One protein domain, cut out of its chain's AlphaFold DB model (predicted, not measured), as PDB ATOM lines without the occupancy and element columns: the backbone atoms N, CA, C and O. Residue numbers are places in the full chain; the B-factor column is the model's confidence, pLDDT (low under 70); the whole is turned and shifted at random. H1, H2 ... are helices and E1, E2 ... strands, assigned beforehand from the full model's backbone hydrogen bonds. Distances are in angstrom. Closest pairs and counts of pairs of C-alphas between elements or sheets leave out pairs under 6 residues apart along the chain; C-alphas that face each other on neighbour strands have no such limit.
ATOM      1  N   ARG A  43     110.945 -18.842 183.345       86.31
ATOM      2  CA  ARG A  43     110.319 -20.027 182.737       86.31
ATOM      3  C   ARG A  43     110.657 -20.179 181.253       86.31
ATOM      4  O   ARG A  43     111.018 -21.274 180.845       86.31
ATOM      5  N   GLU A  44     110.581 -19.115 180.454       89.38
ATOM      6  CA  GLU A  44     110.877 -19.188 179.012       89.38
ATOM      7  C   GLU A  44     112.337 -19.556 178.749       89.38
ATOM      8  O   GLU A  44     112.623 -20.408 177.909       89.38
ATOM      9  N   LYS A  45     113.259 -18.972 179.524       92.94
ATOM     10  CA  LYS A  45     114.682 -19.314 179.468       92.94
ATOM     11  C   LYS A  45     114.900 -20.796 179.788       92.94
ATOM     12  O   LYS A  45     115.605 -21.476 179.050       92.94
ATOM     13  N   LEU A  46     114.274 -21.302 180.851       94.81
ATOM     14  CA  LEU A  46     114.409 -22.700 181.274       94.81
ATOM     15  C   LEU A  46     113.740 -23.680 180.297       94.81
ATOM     16  O   LEU A  46     114.302 -24.731 180.007       94.81
ATOM     17  N   VAL A  47     112.598 -23.330 179.705       95.44
ATOM     18  CA  VAL A  47     112.008 -24.105 178.598       95.44
ATOM     19  C   VAL A  47     112.932 -24.090 177.372       95.44
ATOM     20  O   VAL A  47     113.071 -25.103 176.688       95.44
ATOM     21  N   GLY A  48     113.634 -22.979 177.128       96.94
ATOM     22  CA  GLY A  48     114.708 -22.894 176.140       96.94
ATOM     23  C   GLY A  48     115.843 -23.892 176.393       96.94
ATOM     24  O   GLY A  48     116.345 -24.482 175.441       96.94
ATOM     25  N   GLU A  49     116.211 -24.155 177.651       97.88
ATOM     26  CA  GLU A  49     117.177 -25.214 177.996       97.88
ATOM     27  C   GLU A  49     116.673 -26.607 177.630       97.88
ATOM     28  O   GLU A  49     117.428 -27.393 177.062       97.88
ATOM     29  N   ILE A  50     115.398 -26.899 177.902       98.12
ATOM     30  CA  ILE A  50     114.772 -28.174 177.523       98.12
ATOM     31  C   ILE A  50     114.803 -28.342 176.001       98.12
ATOM     32  O   ILE A  50     115.192 -29.400 175.511       98.12
ATOM     33  N   ARG A  51     114.460 -27.286 175.248       98.31
ATOM     34  CA  ARG A  51     114.564 -27.286 173.781       98.31
ATOM     35  C   ARG A  51     115.984 -27.627 173.336       98.31
ATOM     36  O   ARG A  51     116.154 -28.508 172.504       98.31
ATOM     37  N   ARG A  52     117.000 -26.961 173.899       98.31
ATOM     38  CA  ARG A  52     118.410 -27.222 173.561       98.31
ATOM     39  C   ARG A  52     118.824 -28.663 173.858       98.31
ATOM     40  O   ARG A  52     119.520 -29.252 173.039       98.31
ATOM     41  N   ALA A  53     118.374 -29.218 174.982       97.88
ATOM     42  CA  ALA A  53     118.645 -30.601 175.352       97.88
ATOM     43  C   ALA A  53     118.048 -31.583 174.337       97.88
ATOM     44  O   ALA A  53     118.769 -32.405 173.777       97.88
ATOM     45  N   LEU A  54     116.749 -31.463 174.046       98.25
ATOM     46  CA  LEU A  54     116.062 -32.367 173.122       98.25
ATOM     47  C   LEU A  54     116.599 -32.238 171.693       98.25
ATOM     48  O   LEU A  54     116.850 -33.246 171.049       98.25
ATOM     49  N   SER A  55     116.867 -31.021 171.214       97.94
ATOM     50  CA  SER A  55     117.449 -30.803 169.881       97.94
ATOM     51  C   SER A  55     118.906 -31.267 169.743       97.94
ATOM     52  O   SER A  55     119.439 -31.233 168.638       97.94
ATOM     53  N   SER A  56     119.569 -31.666 170.834       96.88
ATOM     54  CA  SER A  56     120.921 -32.239 170.783       96.88
ATOM     55  C   SER A  56     120.939 -33.741 170.476       96.88
ATOM     56  O   SER A  56     122.013 -34.301 170.259       96.88
ATOM     57  N   VAL A  57     119.767 -34.379 170.449       96.06
ATOM     58  CA  VAL A  57     119.586 -35.804 170.164       96.06
ATOM     59  C   VAL A  57     118.798 -35.940 168.862       96.06
ATOM     60  O   VAL A  57     117.755 -35.312 168.691       96.06
ATOM     61  N   GLU A  58     119.309 -36.741 167.930       94.06
ATOM     62  CA  GLU A  58     118.564 -37.121 166.728       94.06
ATOM     63  C   GLU A  58     117.419 -38.056 167.134       94.06
ATOM     64  O   GLU A  58     117.653 -39.027 167.849       94.06
ATOM     65  N   GLU A  59     116.191 -37.726 166.724       95.88
ATOM     66  CA  GLU A  59     114.963 -38.460 167.072       95.88
ATOM     67  C   GLU A  59     114.838 -38.767 168.584       95.88
ATOM     68  O   GLU A  59     115.059 -39.896 169.033       95.88
ATOM     69  N   PRO A  60     114.482 -37.768 169.416       97.62
ATOM     70  CA  PRO A  60     114.392 -37.964 170.859       97.62
ATOM     71  C   PRO A  60     113.300 -38.979 171.231       97.62
ATOM     72  O   PRO A  60     112.107 -38.745 171.016       97.62
ATOM     73  N   ILE A  61     113.709 -40.084 171.854       98.38
ATOM     74  CA  ILE A  61     112.834 -41.062 172.501       98.38
ATOM     75  C   ILE A  61     112.998 -40.873 174.005       98.38
ATOM     76  O   ILE A  61     114.044 -41.158 174.588       98.38
ATOM     77  N   VAL A  62     111.962 -40.335 174.632       98.56
ATOM     78  CA  VAL A  62     111.968 -39.859 176.007       98.56
ATOM     79  C   VAL A  62     111.346 -40.890 176.937       98.56
ATOM     80  O   VAL A  62     110.251 -41.398 176.701       98.56
ATOM     81  N   TRP A  63     111.992 -41.104 178.075       98.44
ATOM     82  CA  TRP A  63     111.380 -41.726 179.233       98.44
ATOM     83  C   TRP A  63     111.334 -40.747 180.400       98.44
ATOM     84  O   TRP A  63     112.354 -40.224 180.855       98.44
ATOM     85  N   ILE A  64     110.121 -40.492 180.882       98.44
ATOM     86  CA  ILE A  64     109.886 -39.744 182.113       98.44
ATOM     87  C   ILE A  64     109.891 -40.739 183.271       98.44
ATOM     88  O   ILE A  64     109.102 -41.687 183.264       98.44
ATOM     89  N   ASP A  65     110.745 -40.477 184.256       97.12
ATOM     90  CA  ASP A  65     110.901 -41.237 185.496       97.12
ATOM     91  C   ASP A  65     109.563 -41.773 186.037       97.12
ATOM     92  O   ASP A  65     108.671 -41.016 186.432       97.12
ATOM     93  N   ASP A  66     109.430 -43.102 186.044       94.62
ATOM     94  CA  ASP A  66     108.212 -43.809 186.448       94.62
ATOM     95  C   ASP A  66     108.016 -43.883 187.969       94.62
ATOM     96  O   ASP A  66     106.950 -44.302 188.424       94.62
ATOM     97  N   THR A  67     108.982 -43.403 188.760       93.88
ATOM     98  CA  THR A  67     108.794 -43.179 190.198       93.88
ATOM     99  C   THR A  67     107.967 -41.927 190.482       93.88
ATOM    100  O   THR A  67     107.490 -41.751 191.604       93.88
ATOM    101  N   LEU A  68     107.857 -40.992 189.524       94.69
ATOM    102  CA  LEU A  68     107.092 -39.744 189.671       94.69
ATOM    103  C   LEU A  68     105.590 -40.026 189.732       94.69
ATOM    104  O   LEU A  68     105.074 -40.908 189.035       94.69
ATOM    105  N   SER A  69     104.873 -39.241 190.542       92.19
ATOM    106  CA  SER A  69     103.415 -39.327 190.593       92.19
ATOM    107  C   SER A  69     102.812 -39.038 189.207       92.19
ATOM    108  O   SER A  69     103.447 -38.391 188.366       92.19
ATOM    109  N   PRO A  70     101.583 -39.501 188.915       93.38
ATOM    110  CA  PRO A  70     100.906 -39.159 187.665       93.38
ATOM    111  C   PRO A  70     100.869 -37.646 187.391       93.38
ATOM    112  O   PRO A  70     101.205 -37.238 186.280       93.38
ATOM    113  N   SER A  71     100.560 -36.829 188.405       94.12
ATOM    114  CA  SER A  71     100.526 -35.363 188.305       94.12
ATOM    115  C   SER A  71     101.911 -34.766 188.035       94.12
ATOM    116  O   SER A  71     102.055 -33.881 187.196       94.12
ATOM    117  N   GLU A  72     102.963 -35.277 188.682       95.12
ATOM    118  CA  GLU A  72     104.336 -34.834 188.411       95.12
ATOM    119  C   GLU A  72     104.753 -35.156 186.974       95.12
ATOM    120  O   GLU A  72     105.305 -34.302 186.281       95.12
ATOM    121  N   ARG A  73     104.445 -36.365 186.487       96.19
ATOM    122  CA  ARG A  73     104.738 -36.758 185.099       96.19
ATOM    123  C   ARG A  73     103.952 -35.930 184.093       96.19
ATOM    124  O   ARG A  73     104.474 -35.640 183.021       96.19
ATOM    125  N   GLU A  74     102.720 -35.544 184.412       96.19
ATOM    126  CA  GLU A  74     101.930 -34.627 183.590       96.19
ATOM    127  C   GLU A  74     102.593 -33.250 183.483       96.19
ATOM    128  O   GLU A  74     102.758 -32.742 182.372       96.19
ATOM    129  N   VAL A  75     103.058 -32.692 184.603       95.50
ATOM    130  CA  VAL A  75     103.807 -31.428 184.613       95.50
ATOM    131  C   VAL A  75     105.094 -31.544 183.795       95.50
ATOM    132  O   VAL A  75     105.334 -30.710 182.921       95.50
ATOM    133  N   VAL A  76     105.892 -32.600 183.991       97.00
ATOM    134  CA  VAL A  76     107.116 -32.831 183.201       97.00
ATOM    135  C   VAL A  76     106.793 -32.942 181.710       97.00
ATOM    136  O   VAL A  76     107.425 -32.274 180.890       97.00
ATOM    137  N   ARG A  77     105.769 -33.714 181.338       97.56
ATOM    138  CA  ARG A  77     105.321 -33.849 179.945       97.56
ATOM    139  C   ARG A  77     104.881 -32.513 179.350       97.56
ATOM    140  O   ARG A  77     105.205 -32.223 178.200       97.56
ATOM    141  N   SER A  78     104.166 -31.691 180.115       96.25
ATOM    142  CA  SER A  78     103.752 -30.348 179.698       96.25
ATOM    143  C   SER A  78     104.958 -29.437 179.433       96.25
ATOM    144  O   SER A  78     105.005 -28.748 178.409       96.25
ATOM    145  N   LEU A  79     105.983 -29.487 180.292       95.69
ATOM    146  CA  LEU A  79     107.235 -28.747 180.105       95.69
ATOM    147  C   LEU A  79     107.994 -29.199 178.850       95.69
ATOM    148  O   LEU A  79     108.436 -28.355 178.070       95.69
ATOM    149  N   LEU A  80     108.096 -30.512 178.617       97.31
ATOM    150  CA  LEU A  80     108.716 -31.068 177.410       97.31
ATOM    151  C   LEU A  80     107.972 -30.621 176.145       97.31
ATOM    152  O   LEU A  80     108.599 -30.110 175.221       97.31
ATOM    153  N   LYS A  81     106.636 -30.714 176.121       97.44
ATOM    154  CA  LYS A  81     105.806 -30.243 174.995       97.44
ATOM    155  C   LYS A  81     105.958 -28.743 174.745       97.44
ATOM    156  O   LYS A  81     106.040 -28.313 173.599       97.44
ATOM    157  N   SER A  82     106.065 -27.949 175.809       96.25
ATOM    158  CA  SER A  82     106.264 -26.494 175.719       96.25
ATOM    159  C   SER A  82     107.595 -26.106 175.059       96.25
ATOM    160  O   SER A  82     107.738 -24.978 174.592       96.25
ATOM    161  N   SER A  83     108.566 -27.025 174.978       96.12
ATOM    162  CA  SER A  83     109.815 -26.793 174.247       96.12
ATOM    163  C   SER A  83     109.599 -26.638 172.736       96.12
ATOM    164  O   SER A  83     110.388 -25.956 172.079       96.12
ATOM    165  N   GLY A  84     108.525 -27.217 172.184       96.94
ATOM    166  CA  GLY A  84     108.235 -27.239 170.749       96.94
ATOM    167  C   GLY A  84     109.083 -28.225 169.938       96.94
ATOM    168  O   GLY A  84     109.022 -28.187 168.714       96.94
ATOM    169  N   VAL A  85     109.883 -29.076 170.590       97.44
ATOM    170  CA  VAL A  85     110.611 -30.174 169.935       97.44
ATOM    171  C   VAL A  85     109.706 -31.402 169.884       97.44
ATOM    172  O   VAL A  85     109.075 -31.738 170.886       97.44
ATOM    173  N   GLU A  86     109.632 -32.064 168.732       97.19
ATOM    174  CA  GLU A  86     108.939 -33.348 168.606       97.19
ATOM    175  C   GLU A  86     109.759 -34.460 169.273       97.19
ATOM    176  O   GLU A  86     110.977 -34.533 169.114       97.19
ATOM    177  N   PHE A  87     109.086 -35.315 170.040       97.44
ATOM    178  CA  PHE A  87     109.687 -36.472 170.698       97.44
ATOM    179  C   PHE A  87     108.660 -37.600 170.827       97.44
ATOM    180  O   PHE A  87     107.451 -37.355 170.865       97.44
ATOM    181  N   CYS A  88     109.149 -38.832 170.929       97.00
ATOM    182  CA  CYS A  88     108.347 -40.006 171.268       97.00
ATOM    183  C   CYS A  88     108.497 -40.325 172.764       97.00
ATOM    184  O   CYS A  88     109.570 -40.105 173.317       97.00
ATOM    185  N   GLU A  89     107.464 -40.849 173.430       97.06
ATOM    186  CA  GLU A  89     107.593 -41.415 174.784       97.06
ATOM    187  C   GLU A  89     107.617 -42.951 174.702       97.06
ATOM    188  O   GLU A  89     106.611 -43.550 174.324       97.06
ATOM    189  N   ASP A  90     108.727 -43.592 175.085       95.94
ATOM    190  CA  ASP A  90     108.839 -45.059 175.171       95.94
ATOM    191  C   ASP A  90     109.793 -45.475 176.312       95.94
ATOM    192  O   ASP A  90     110.996 -45.230 176.222       95.94
ATOM    193  N   PRO A  91     109.307 -46.133 177.383       92.31
ATOM    194  CA  PRO A  91     110.144 -46.547 178.511       92.31
ATOM    195  C   PRO A  91     111.103 -47.713 178.208       92.31
ATOM    196  O   PRO A  91     111.942 -48.025 179.052       92.31
ATOM    197  N   TYR A  92     110.997 -48.376 177.053       91.81
ATOM    198  CA  TYR A  92     111.805 -49.555 176.719       91.81
ATOM    199  C   TYR A  92     112.955 -49.267 175.746       91.81
ATOM    200  O   TYR A  92     113.923 -50.024 175.729       91.81
ATOM    201  N   SER A  93     112.862 -48.200 174.946       94.00
ATOM    202  CA  SER A  93     113.829 -47.883 173.878       94.00
ATOM    203  C   SER A  93     114.342 -46.434 173.901       94.00
ATOM    204  O   SER A  93     114.843 -45.917 172.904       94.00
ATOM    205  N   PHE A  94     114.224 -45.764 175.049       97.31
ATOM    206  CA  PHE A  94     114.577 -44.355 175.211       97.31
ATOM    207  C   PHE A  94     116.075 -44.061 175.046       97.31
ATOM    208  O   PHE A  94     116.942 -44.830 175.458       97.31
ATOM    209  N   ASN A  95     116.364 -42.873 174.512       97.19
ATOM    210  CA  ASN A  95     117.695 -42.265 174.448       97.19
ATOM    211  C   ASN A  95     117.789 -40.966 175.280       97.19
ATOM    212  O   ASN A  95     118.879 -40.419 175.455       97.19
ATOM    213  N   VAL A  96     116.664 -40.503 175.845       98.38
ATOM    214  CA  VAL A  96     116.574 -39.366 176.767       98.38
ATOM    215  C   VAL A  96     115.832 -39.784 178.036       98.38
ATOM    216  O   VAL A  96     114.706 -40.274 177.965       98.38
ATOM    217  N   PHE A  97     116.411 -39.537 179.211       98.56
ATOM    218  CA  PHE A  97     115.750 -39.761 180.501       98.56
ATOM    219  C   PHE A  97     115.520 -38.458 181.263       98.56
ATOM    220  O   PHE A  97     116.438 -37.652 181.430       98.56
ATOM    221  N   VAL A  98     114.302 -38.257 181.766       98.69
ATOM    222  CA  VAL A  98     113.892 -37.016 182.434       98.69
ATOM    223  C   VAL A  98     113.391 -37.313 183.841       98.69
ATOM    224  O   VAL A  98     112.515 -38.152 184.030       98.69
ATOM    225  N   SER A  99     113.915 -36.593 184.834       98.06
ATOM    226  CA  SER A  99     113.493 -36.728 186.234       98.06
ATOM    227  C   SER A  99     113.603 -35.399 186.991       98.06
ATOM    228  O   SER A  99     114.259 -34.454 186.540       98.06
ATOM    229  N   ILE A 100     112.973 -35.336 188.166       97.56
ATOM    230  CA  ILE A 100     113.021 -34.202 189.092       97.56
ATOM    231  C   ILE A 100     114.073 -34.476 190.171       97.56
ATOM    232  O   ILE A 100     114.009 -35.465 190.901       97.56
ATOM    233  N   THR A 101     115.040 -33.571 190.291       97.06
ATOM    234  CA  THR A 101     116.053 -33.584 191.348       97.06
ATOM    235  C   THR A 101     115.471 -32.984 192.619       97.06
ATOM    236  O   THR A 101     115.071 -31.823 192.623       97.06
ATOM    237  N   ARG A 102     115.478 -33.760 193.704       94.25
ATOM    238  CA  ARG A 102     115.193 -33.277 195.064       94.25
ATOM    239  C   ARG A 102     115.797 -34.198 196.119       94.25
ATOM    240  O   ARG A 102     116.224 -35.311 195.804       94.25
ATOM    241  N   GLN A 103     115.821 -33.753 197.374       93.56
ATOM    242  CA  GLN A 103     116.138 -34.632 198.499       93.56
ATOM    243  C   GLN A 103     115.006 -35.652 198.674       93.56
ATOM    244  O   GLN A 103     113.837 -35.269 198.729       93.56
ATOM    245  N   GLY A 104     115.361 -36.931 198.779       90.81
ATOM    246  CA  GLY A 104     114.432 -38.033 199.047       90.81
ATOM    247  C   GLY A 104     114.839 -38.787 200.309       90.81
ATOM    248  O   GLY A 104     116.004 -38.755 200.706       90.81
ATOM    249  N   SER A 105     113.900 -39.476 200.953       89.19
ATOM    250  CA  SER A 105     114.186 -40.210 202.187       89.19
ATOM    251  C   SER A 105     114.902 -41.532 201.929       89.19
ATOM    252  O   SER A 105     115.655 -41.965 202.791       89.19
ATOM    253  N   LEU A 106     114.718 -42.181 200.769       89.75
ATOM    254  CA  LEU A 106     115.223 -43.537 200.503       89.75
ATOM    255  C   LEU A 106     116.751 -43.649 200.513       89.75
ATOM    256  O   LEU A 106     117.290 -44.364 201.355       89.75
ATOM    257  N   ILE A 107     117.425 -42.921 199.624       91.00
ATOM    258  CA  ILE A 107     118.892 -42.920 199.468       91.00
ATOM    259  C   ILE A 107     119.477 -41.501 199.557       91.00
ATOM    260  O   ILE A 107     120.522 -41.202 198.984       91.00
ATOM    261  N   GLY A 108     118.751 -40.585 200.204       91.38
ATOM    262  CA  GLY A 108     119.107 -39.169 200.332       91.38
ATOM    263  C   GLY A 108     118.754 -38.311 199.112       91.38
ATOM    264  O   GLY A 108     118.541 -37.107 199.250       91.38
ATOM    265  N   TRP A 109     118.626 -38.912 197.925       93.75
ATOM    266  CA  TRP A 109     118.375 -38.194 196.674       93.75
ATOM    267  C   TRP A 109     117.322 -38.867 195.807       93.75
ATOM    268  O   TRP A 109     117.184 -40.088 195.783       93.75
ATOM    269  N   ARG A 110     116.639 -38.029 195.035       94.12
ATOM    270  CA  ARG A 110     115.796 -38.390 193.904       94.12
ATOM    271  C   ARG A 110     116.277 -37.639 192.667       94.12
ATOM    272  O   ARG A 110     116.826 -36.541 192.784       94.12
ATOM    273  N   GLY A 111     116.110 -38.241 191.499       96.25
ATOM    274  CA  GLY A 111     116.511 -37.655 190.231       96.25
ATOM    275  C   GLY A 111     116.964 -38.712 189.238       96.25
ATOM    276  O   GLY A 111     116.829 -39.913 189.462       96.25
ATOM    277  N   THR A 112     117.579 -38.231 188.167       97.69
ATOM    278  CA  THR A 112     118.045 -39.037 187.036       97.69
ATOM    279  C   THR A 112     119.027 -40.139 187.432       97.69
ATOM    280  O   THR A 112     118.764 -41.286 187.117       97.69
ATOM    281  N   ALA A 113     120.115 -39.853 188.155       97.44
ATOM    282  CA  ALA A 113     121.044 -40.901 188.606       97.44
ATOM    283  C   ALA A 113     120.499 -41.784 189.755       97.44
ATOM    284  O   ALA A 113     120.620 -43.006 189.659       97.44
ATOM    285  N   PRO A 114     119.837 -41.232 190.801       96.62
ATOM    286  CA  PRO A 114     119.167 -42.014 191.843       96.62
ATOM    287  C   PRO A 114     118.238 -43.095 191.299       96.62
ATOM    288  O   PRO A 114     118.196 -44.196 191.837       96.62
ATOM    289  N   TYR A 115     117.533 -42.791 190.212       96.81
ATOM    290  CA  TYR A 115     116.666 -43.730 189.524       96.81
ATOM    291  C   TYR A 115     117.383 -45.030 189.123       96.81
ATOM    292  O   TYR A 115     116.981 -46.122 189.534       96.81
ATOM    293  N   PHE A 116     118.469 -44.909 188.355       96.94
ATOM    294  CA  PHE A 116     119.243 -46.061 187.887       96.94
ATOM    295  C   PHE A 116     119.930 -46.768 189.048       96.94
ATOM    296  O   PHE A 116     119.876 -47.992 189.126       96.94
ATOM    297  N   TYR A 117     120.462 -46.009 190.011       96.75
ATOM    298  CA  TYR A 117     121.058 -46.588 191.211       96.75
ATOM    299  C   TYR A 117     120.071 -47.493 191.959       96.75
ATOM    300  O   TYR A 117     120.432 -48.607 192.341       96.75
ATOM    301  N   ILE A 118     118.819 -47.048 192.131       95.12
ATOM    302  CA  ILE A 118     117.780 -47.850 192.785       95.12
ATOM    303  C   ILE A 118     117.457 -49.102 191.975       95.12
ATOM    304  O   ILE A 118     117.321 -50.168 192.568       95.12
ATOM    305  N   LYS A 119     117.355 -49.002 190.645       94.12
ATOM    306  CA  LYS A 119     117.071 -50.165 189.791       94.12
ATOM    307  C   LYS A 119     118.187 -51.207 189.823       94.12
ATOM    308  O   LYS A 119     117.903 -52.384 190.017       94.12
ATOM    309  N   GLU A 120     119.440 -50.788 189.689       95.31
ATOM    310  CA  GLU A 120     120.595 -51.693 189.695       95.31
ATOM    311  C   GLU A 120     120.831 -52.344 191.064       95.31
ATOM    312  O   GLU A 120     121.297 -53.478 191.146       95.31
ATOM    313  N   ASN A 121     120.483 -51.642 192.147       94.44
ATOM    314  CA  ASN A 121     120.720 -52.087 193.521       94.44
ATOM    315  C   ASN A 121     119.426 -52.446 194.262       94.44
ATOM    316  O   ASN A 121     119.418 -52.452 195.495       94.44
ATOM    317  N   PHE A 122     118.336 -52.738 193.545       93.50
ATOM    318  CA  PHE A 122     117.001 -52.867 194.136       93.50
ATOM    319  C   PHE A 122     116.964 -53.871 195.290       93.50
ATOM    320  O   PHE A 122     116.511 -53.541 196.382       93.50
ATOM    321  N   GLU A 123     117.521 -55.064 195.087       92.06
ATOM    322  CA  GLU A 123     117.563 -56.125 196.098       92.06
ATOM    323  C   GLU A 123     118.357 -55.730 197.347       92.06
ATOM    324  O   GLU A 123     117.926 -55.968 198.476       92.06
ATOM    325  N   ARG A 124     119.491 -55.049 197.152       91.38
ATOM    326  CA  ARG A 124     120.310 -54.528 198.249       91.38
ATOM    327  C   ARG A 124     119.558 -53.444 199.019       91.38
ATOM    328  O   ARG A 124     119.542 -53.470 200.244       91.38
ATOM    329  N   ILE A 125     118.919 -52.507 198.320       91.88
ATOM    330  CA  ILE A 125     118.143 -51.420 198.934       91.88
ATOM    331  C   ILE A 125     116.934 -51.984 199.679       91.88
ATOM    332  O   ILE A 125     116.667 -51.568 200.804       91.88
ATOM    333  N   ARG A 126     116.243 -52.968 199.095       91.94
ATOM    334  CA  ARG A 126     115.140 -53.694 199.727       91.94
ATOM    335  C   ARG A 126     115.581 -54.347 201.032       91.94
ATOM    336  O   ARG A 126     114.914 -54.152 202.045       91.94
ATOM    337  N   ALA A 127     116.709 -55.060 201.031       88.69
ATOM    338  CA  ALA A 127     117.260 -55.681 202.235       88.69
ATOM    339  C   ALA A 127     117.614 -54.637 203.308       88.69
ATOM    340  O   ALA A 127     117.182 -54.757 204.449       88.69
ATOM    341  N   VAL A 128     118.304 -53.560 202.928       87.50
ATOM    342  CA  VAL A 128     118.682 -52.461 203.834       87.50
ATOM    343  C   VAL A 128     117.447 -51.800 204.466       87.50
ATOM    344  O   VAL A 128     117.390 -51.606 205.682       87.50
ATOM    345  N   VAL A 129     116.423 -51.508 203.659       87.25
ATOM    346  CA  VAL A 129     115.140 -50.958 204.125       87.25
ATOM    347  C   VAL A 129     114.412 -51.940 205.053       87.25
ATOM    348  O   VAL A 129     113.838 -51.510 206.057       87.25
ATOM    349  N   ALA A 130     114.466 -53.244 204.766       84.69
ATOM    350  CA  ALA A 130     113.858 -54.292 205.587       84.69
ATOM    351  C   ALA A 130     114.547 -54.456 206.953       84.69
ATOM    352  O   ALA A 130     113.881 -54.538 207.987       84.69
ATOM    353  N   GLU A 131     115.879 -54.451 206.966       82.56
ATOM    354  CA  GLU A 131     116.700 -54.566 208.175       82.56
ATOM    355  C   GLU A 131     116.657 -53.285 209.025       82.56
ATOM    356  O   GLU A 131     116.918 -53.311 210.229       82.56
ATOM    357  N   GLY A 132     116.266 -52.156 208.424       74.38
ATOM    358  CA  GLY A 132     116.265 -50.846 209.069       74.38
ATOM    359  C   GLY A 132     117.672 -50.306 209.311       74.38
ATOM    360  O   GLY A 132     117.856 -49.477 210.200       74.38
ATOM    361  N   VAL A 133     118.651 -50.793 208.549       72.06
ATOM    362  CA  VAL A 133     120.008 -50.249 208.534       72.06
ATOM    363  C   VAL A 133     119.992 -49.021 207.636       72.06
ATOM    364  O   VAL A 133     119.443 -49.053 206.538       72.06
ATOM    365  N   GLU A 134     120.572 -47.912 208.083       67.75
ATOM    366  CA  GLU A 134     120.729 -46.755 207.210       67.75
ATOM    367  C   GLU A 134     122.003 -46.894 206.383       67.75
ATOM    368  O   GLU A 134     123.108 -46.985 206.915       67.75
ATOM    369  N   VAL A 135     121.838 -46.892 205.064       69.12
ATOM    370  CA  VAL A 135     122.940 -46.740 204.118       69.12
ATOM    371  C   VAL A 135     122.617 -45.533 203.257       69.12
ATOM    372  O   VAL A 135     121.674 -45.562 202.466       69.12
ATOM    373  N   GLU A 136     123.389 -44.466 203.428       81.56
ATOM    374  CA  GLU A 136     123.353 -43.316 202.531       81.56
ATOM    375  C   GLU A 136     124.529 -43.429 201.557       81.56
ATOM    376  O   GLU A 136     125.673 -43.185 201.948       81.56
ATOM    377  N   PRO A 137     124.284 -43.866 200.307       90.06
ATOM    378  CA  PRO A 137     125.343 -43.947 199.315       90.06
ATOM    379  C   PRO A 137     125.877 -42.548 199.006       90.06
ATOM    380  O   PRO A 137     125.148 -41.552 199.008       90.06
ATOM    381  N   SER A 138     127.174 -42.471 198.717       93.19
ATOM    382  CA  SER A 138     127.789 -41.206 198.303       93.19
ATOM    383  C   SER A 138     127.222 -40.727 196.960       93.19
ATOM    384  O   SER A 138     126.762 -41.531 196.146       93.19
ATOM    385  N   ILE A 139     127.311 -39.419 196.682       93.56
ATOM    386  CA  ILE A 139     126.942 -38.865 195.364       93.56
ATOM    387  C   ILE A 139     127.688 -39.599 194.242       93.56
ATOM    388  O   ILE A 139     127.077 -39.927 193.231       93.56
ATOM    389  N   ASP A 140     128.970 -39.915 194.435       94.44
ATOM    390  CA  ASP A 140     129.788 -40.616 193.437       94.44
ATOM    391  C   ASP A 140     129.377 -42.084 193.247       94.44
ATOM    392  O   ASP A 140     129.556 -42.655 192.172       94.44
ATOM    393  N   GLU A 141     128.842 -42.734 194.283       94.81
ATOM    394  CA  GLU A 141     128.261 -44.077 194.172       94.81
ATOM    395  C   GLU A 141     126.965 -44.041 193.357       94.81
ATOM    396  O   GLU A 141     126.833 -44.810 192.409       94.81
ATOM    397  N   ILE A 142     126.070 -43.089 193.642       95.94
ATOM    398  CA  ILE A 142     124.828 -42.901 192.877       95.94
ATOM    399  C   ILE A 142     125.128 -42.523 191.417       95.94
ATOM    400  O   ILE A 142     124.542 -43.079 190.493       95.94
ATOM    401  N   ALA A 143     126.055 -41.588 191.197       95.38
ATOM    402  CA  ALA A 143     126.413 -41.085 189.874       95.38
ATOM    403  C   ALA A 143     126.932 -42.189 188.940       95.38
ATOM    404  O   ALA A 143     126.688 -42.134 187.737       95.38
ATOM    405  N   ARG A 144     127.634 -43.194 189.479       95.25
ATOM    406  CA  ARG A 144     128.204 -44.295 188.688       95.25
ATOM    407  C   ARG A 144     127.164 -45.233 188.078       95.25
ATOM    408  O   ARG A 144     127.499 -45.896 187.105       95.25
ATOM    409  N   ALA A 145     125.945 -45.268 188.616       94.56
ATOM    410  CA  ALA A 145     124.852 -46.071 188.069       94.56
ATOM    411  C   ALA A 145     124.202 -45.442 186.825       94.56
ATOM    412  O   ALA A 145     123.421 -46.085 186.134       94.56
ATOM    413  N   PHE A 146     124.465 -44.161 186.535       96.38
ATOM    414  CA  PHE A 146     123.861 -43.514 185.374       96.38
ATOM    415  C   PHE A 146     124.600 -43.910 184.080       96.38
ATOM    416  O   PHE A 146     125.820 -43.713 184.014       96.38
ATOM    417  N   PRO A 147     123.902 -44.404 183.036       94.62
ATOM    418  CA  PRO A 147     124.540 -44.801 181.782       94.62
ATOM    419  C   PRO A 147     125.296 -43.641 181.121       94.62
ATOM    420  O   PRO A 147     124.803 -42.516 181.033       94.62
ATOM    421  N   SER A 148     126.522 -43.896 180.658       92.19
ATOM    422  CA  SER A 148     127.405 -42.846 180.127       92.19
ATOM    423  C   SER A 148     126.970 -42.285 178.771       92.19
ATOM    424  O   SER A 148     127.343 -41.167 178.425       92.19
ATOM    425  N   ASP A 149     126.233 -43.074 178.000       91.94
ATOM    426  CA  ASP A 149     125.743 -42.790 176.650       91.94
ATOM    427  C   ASP A 149     124.329 -42.191 176.630       91.94
ATOM    428  O   ASP A 149     123.936 -41.568 175.647       91.94
ATOM    429  N   LEU A 150     123.587 -42.318 177.729       95.88
ATOM    430  CA  LEU A 150     122.237 -41.792 177.863       95.88
ATOM    431  C   LEU A 150     122.239 -40.272 178.079       95.88
ATOM    432  O   LEU A 150     122.973 -39.750 178.923       95.88
ATOM    433  N   MET A 151     121.366 -39.557 177.364       97.69
ATOM    434  CA  MET A 151     121.095 -38.144 177.626       97.69
ATOM    435  C   MET A 151     120.158 -38.011 178.829       97.69
ATOM    436  O   MET A 151     119.017 -38.468 178.792       97.69
ATOM    437  N   GLY A 152     120.602 -37.354 179.897       98.19
ATOM    438  CA  GLY A 152     119.745 -37.049 181.038       98.19
ATOM    439  C   GLY A 152     119.303 -35.590 181.058       98.19
ATOM    440  O   GLY A 152     120.085 -34.690 180.766       98.19
ATOM    441  N   ILE A 153     118.054 -35.344 181.461       98.75
ATOM    442  CA  ILE A 153     117.519 -34.015 181.776       98.75
ATOM    443  C   ILE A 153     117.049 -34.030 183.233       98.75
ATOM    444  O   ILE A 153     116.083 -34.690 183.613       98.75
ATOM    445  N   SER A 154     117.775 -33.312 184.080       98.56
ATOM    446  CA  SER A 154     117.486 -33.134 185.500       98.56
ATOM    447  C   SER A 154     116.807 -31.797 185.730       98.56
ATOM    448  O   SER A 154     117.415 -30.736 185.577       98.56
ATOM    449  N   LEU A 155     115.535 -31.869 186.099       97.69
ATOM    450  CA  LEU A 155     114.713 -30.714 186.418       97.69
ATOM    451  C   LEU A 155     114.837 -30.403 187.906       97.69
ATOM    452  O   LEU A 155     114.836 -31.312 188.732       97.69
ATOM    453  N   VAL A 156     114.918 -29.127 188.255       95.31
ATOM    454  CA  VAL A 156     114.728 -28.657 189.627       95.31
ATOM    455  C   VAL A 156     113.443 -27.847 189.641       95.31
ATOM    456  O   VAL A 156     113.315 -26.882 188.884       95.31
ATOM    457  N   MET A 157     112.495 -28.260 190.475       91.69
ATOM    458  CA  MET A 157     111.183 -27.630 190.602       91.69
ATOM    459  C   MET A 157     111.129 -26.788 191.879       91.69
ATOM    460  O   MET A 157     111.821 -27.084 192.851       91.69
ATOM    461  N   ALA A 158     110.320 -25.736 191.862       85.88
ATOM    462  CA  ALA A 158     110.008 -24.915 193.028       85.88
ATOM    463  C   ALA A 158     108.550 -25.119 193.451       85.88
ATOM    464  O   ALA A 158     108.025 -26.221 193.329       85.88
ATOM    465  N   GLU A 159     107.906 -24.064 193.952       75.69
ATOM    466  CA  GLU A 159     106.478 -24.070 194.250       75.69
ATOM    467  C   GLU A 159     105.656 -24.384 192.993       75.69
ATOM    468  O   GLU A 159     105.856 -23.787 191.933       75.69
ATOM    469  N   GLY A 160     104.678 -25.276 193.121       75.56
ATOM    470  CA  GLY A 160     103.746 -25.516 192.031       75.56
ATOM    471  C   GLY A 160     104.343 -26.319 190.869       75.56
ATOM    472  O   GLY A 160     105.205 -27.182 191.022       75.56
ATOM    473  N   ASP A 161     103.922 -25.965 189.656       79.06
ATOM    474  CA  ASP A 161     104.532 -26.414 188.402       79.06
ATOM    475  C   ASP A 161     105.743 -25.547 187.985       79.06
ATOM    476  O   ASP A 161     106.215 -25.636 186.846       79.06
ATOM    477  N   ALA A 162     106.245 -24.678 188.875       86.31
ATOM    478  CA  ALA A 162     107.293 -23.731 188.533       86.31
ATOM    479  C   ALA A 162     108.650 -24.428 188.391       86.31
ATOM    480  O   ALA A 162     109.207 -25.004 189.328       86.31
ATOM    481  N   LEU A 163     109.213 -24.316 187.193       90.25
ATOM    482  CA  LEU A 163     110.552 -24.784 186.876       90.25
ATOM    483  C   LEU A 163     111.589 -23.776 187.382       90.25
ATOM    484  O   LEU A 163     111.483 -22.581 187.113       90.25
ATOM    485  N   ALA A 164     112.596 -24.271 188.092       91.12
ATOM    486  CA  ALA A 164     113.614 -23.462 188.758       91.12
ATOM    487  C   ALA A 164     115.035 -23.715 188.243       91.12
ATOM    488  O   ALA A 164     115.937 -22.912 188.476       91.12
ATOM    489  N   GLY A 165     115.243 -24.840 187.559       94.75
ATOM    490  CA  GLY A 165     116.510 -25.192 186.939       94.75
ATOM    491  C   GLY A 165     116.359 -26.366 185.980       94.75
ATOM    492  O   GLY A 165     115.523 -27.246 186.185       94.75
ATOM    493  N   VAL A 166     117.183 -26.373 184.935       97.81
ATOM    494  CA  VAL A 166     117.277 -27.458 183.954       97.81
ATOM    495  C   VAL A 166     118.750 -27.739 183.727       97.81
ATOM    496  O   VAL A 166     119.502 -26.850 183.333       97.81
ATOM    497  N   PHE A 167     119.152 -28.978 183.973       98.12
ATOM    498  CA  PHE A 167     120.521 -29.441 183.806       98.12
ATOM    499  C   PHE A 167     120.488 -30.670 182.921       98.12
ATOM    500  O   PHE A 167     119.742 -31.604 183.209       98.12
ATOM    501  N   TRP A 168     121.281 -30.694 181.859       98.44
ATOM    502  CA  TRP A 168     121.253 -31.798 180.908       98.44
ATOM    503  C   TRP A 168     122.639 -32.129 180.363       98.44
ATOM    504  O   TRP A 168     123.570 -31.328 180.471       98.44
ATOM    505  N   GLY A 169     122.779 -33.338 179.832       97.69
ATOM    506  CA  GLY A 169     124.015 -33.841 179.244       97.69
ATOM    507  C   GLY A 169     124.081 -35.364 179.283       97.69
ATOM    508  O   GLY A 169     123.212 -36.018 179.856       97.69
ATOM    509  N   THR A 170     125.131 -35.923 178.689       95.25
ATOM    510  CA  THR A 170     125.440 -37.352 178.792       95.25
ATOM    511  C   THR A 170     126.230 -37.662 180.062       95.25
ATOM    512  O   THR A 170     127.023 -36.843 180.549       95.25
ATOM    513  N   GLY A 171     126.012 -38.855 180.622       91.19
ATOM    514  CA  GLY A 171     126.598 -39.251 181.902       91.19
ATOM    515  C   GLY A 171     126.082 -38.424 183.097       91.19
ATOM    516  O   GLY A 171     125.260 -37.529 182.949       91.19
ATOM    517  N   PRO A 172     126.579 -38.650 184.323       94.44
ATOM    518  CA  PRO A 172     125.916 -38.168 185.544       94.44
ATOM    519  C   PRO A 172     126.131 -36.684 185.889       94.44
ATOM    520  O   PRO A 172     125.602 -36.193 186.889       94.44
ATOM    521  N   ARG A 173     126.938 -35.940 185.121       95.06
ATOM    522  CA  ARG A 173     127.360 -34.576 185.508       95.06
ATOM    523  C   ARG A 173     126.201 -33.590 185.617       95.06
ATOM    524  O   ARG A 173     126.238 -32.703 186.471       95.06
ATOM    525  N   HIS A 174     125.179 -33.742 184.779       96.88
ATOM    526  CA  HIS A 174     123.996 -32.886 184.832       96.88
ATOM    527  C   HIS A 174     123.242 -33.048 186.161       96.88
ATOM    528  O   HIS A 174     122.804 -32.059 186.742       96.88
ATOM    529  N   TRP A 175     123.163 -34.274 186.685       97.56
ATOM    530  CA  TRP A 175     122.540 -34.559 187.974       97.56
ATOM    531  C   TRP A 175     123.371 -34.024 189.143       97.56
ATOM    532  O   TRP A 175     122.841 -33.402 190.054       97.56
ATOM    533  N   ILE A 176     124.696 -34.188 189.108       97.06
ATOM    534  CA  ILE A 176     125.577 -33.621 190.146       97.06
ATOM    535  C   ILE A 176     125.429 -32.088 190.202       97.06
ATOM    536  O   ILE A 176     125.370 -31.486 191.281       97.06
ATOM    537  N   SER A 177     125.314 -31.454 189.033       97.12
ATOM    538  CA  SER A 177     125.093 -30.008 188.919       97.12
ATOM    539  C   SER A 177     123.726 -29.599 189.477       97.12
ATOM    540  O   SER A 177     123.645 -28.623 190.224       97.12
ATOM    541  N   SER A 178     122.668 -30.368 189.191       97.38
ATOM    542  CA  SER A 178     121.332 -30.096 189.731       97.38
ATOM    543  C   SER A 178     121.271 -30.274 191.248       97.38
ATOM    544  O   SER A 178     120.661 -29.450 191.922       97.38
ATOM    545  N   VAL A 179     121.951 -31.283 191.809       96.50
ATOM    546  CA  VAL A 179     122.076 -31.479 193.264       96.50
ATOM    547  C   VAL A 179     122.760 -30.283 193.921       96.50
ATOM    548  O   VAL A 179     122.297 -29.809 194.959       96.50
ATOM    549  N   THR A 180     123.841 -29.782 193.321       94.75
ATOM    550  CA  THR A 180     124.578 -28.622 193.845       94.75
ATOM    551  C   THR A 180     123.678 -27.387 193.890       94.75
ATOM    552  O   THR A 180     123.493 -26.804 194.956       94.75
ATOM    553  N   ALA A 181     123.024 -27.059 192.770       92.69
ATOM    554  CA  ALA A 181     122.099 -25.929 192.693       92.69
ATOM    555  C   ALA A 181     120.898 -26.074 193.647       92.69
ATOM    556  O   ALA A 181     120.468 -25.108 194.278       92.69
ATOM    557  N   TYR A 182     120.365 -27.291 193.783       94.12
ATOM    558  CA  TYR A 182     119.244 -27.581 194.672       94.12
ATOM    559  C   TYR A 182     119.614 -27.393 196.153       94.12
ATOM    560  O   TYR A 182     118.879 -26.747 196.900       94.12
ATOM    561  N   ARG A 183     120.775 -27.897 196.590       92.44
ATOM    562  CA  ARG A 183     121.229 -27.769 197.988       92.44
ATOM    563  C   ARG A 183     121.363 -26.320 198.430       92.44
ATOM    564  O   ARG A 183     121.007 -26.002 199.558       92.44
ATOM    565  N   GLU A 184     121.889 -25.461 197.565       86.06
ATOM    566  CA  GLU A 184     122.105 -24.051 197.890       86.06
ATOM    567  C   GLU A 184     120.786 -23.301 198.079       86.06
ATOM    568  O   GLU A 184     120.653 -22.508 199.009       86.06
ATOM    569  N   ARG A 185     119.798 -23.572 197.219       86.81
ATOM    570  CA  ARG A 185     118.570 -22.775 197.138       86.81
ATOM    571  C   ARG A 185     117.422 -23.292 198.011       86.81
ATOM    572  O   ARG A 185     116.615 -22.481 198.450       86.81
ATOM    573  N   TRP A 186     117.359 -24.594 198.304       90.31
ATOM    574  CA  TRP A 186     116.283 -25.196 199.113       90.31
ATOM    575  C   TRP A 186     116.680 -25.529 200.552       90.31
ATOM    576  O   TRP A 186     115.906 -26.163 201.274       90.31
TER     577      TRP A 186
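AT A GLANCE: This is residues 43 to 186 of the 320 residues of an uncharacterized protein of Candidatus Geothermarchaeota archaeon ex4572_27 (UniProt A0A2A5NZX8). A twisted sheet of four strands, E1, E2, E5 and E6, makes the core, with H1 running along one face and H6 along the other. Beyond the sheet come the small hairpin E3 and E4 and the short helices H3 and H5, with H4 at the far end of the long axis. The printed part has 144 residues, in the order H1 E1 H2 E2 E3 E4 H3 H4 H5 E5 E6 H6; the class is mixed, and the main sheet, E1 E2 E5 E6, is mixed too. The whole is compact, with a radius of gyration of the C-alphas of 14.8 A and spans of 47 by 33 by 27 A.

HOW THE PARTS SIT: Begin at H1, residues 43 to 54, over E5, residues 151 to 157, and E6, residues 163 to 170, at a height over the sheet of 8.3 A; its closest C-alphas to E6 are Leu 46 and Val 166, 6.2 A. Next find E1, residues 61 to 64, parallel to E2, residues 96 to 100, with N 63 and O 96 at 2.8 A. H2, residues 70 to 82, touches H1 about perpendicular at 84 degrees, closest at the C-alphas of Ile 50 and Leu 80, 6.7 A. E1, H2 and E2 form a strand-helix-strand unit, two parallel strands joined through a helix, with a left-handed crossover. E2 is parallel to E5, with N 97 and O 151 at 2.8 A, and runs on into E3, residues 102 to 104, at 73 degrees. E3 and E4, residues 108 to 110, are an antiparallel hairpin, with N 110 and O 102 at 2.9 A. H3, residues 112 to 120, stands up from the main sheet and touches H5, residues 139 to 144, at the C-alphas of Ala 113 and Ala 143, 5.5 A. H4, residues 122 to 131, is close to H3 but not clearly touching, and apart from H5. E5 and E6 are a hairpin, with N 154 and O 167 at 2.7 A. H6, residues 173 to 186, lies over both, along the strands, 8.6 A high; H1 and H2 on one face and H3 and H6 on the other give three layers. In H1, H2, H4, H5 and H6 every O i to N i+4 pair is within hydrogen-bond range; in H3, 4 of 5.

IN THESE COORDINATES: Find C-alpha 43 at (110.319, -20.027, 182.737), where H1 begins its 16.7 A. H2 measures 18.2 A, E5 19.4 A and E6 21.1 A. H6 runs 19.9 A to C-alpha 186 at (116.283, -25.196, 199.113).

THE WHOLE: The C-alphas farthest apart are those of Gly 84 and Glu 131, 47.1 A. The printed part has no cut; the link from H2 to E2 is long. Look for low confidence at residues 134 to 135, under 70.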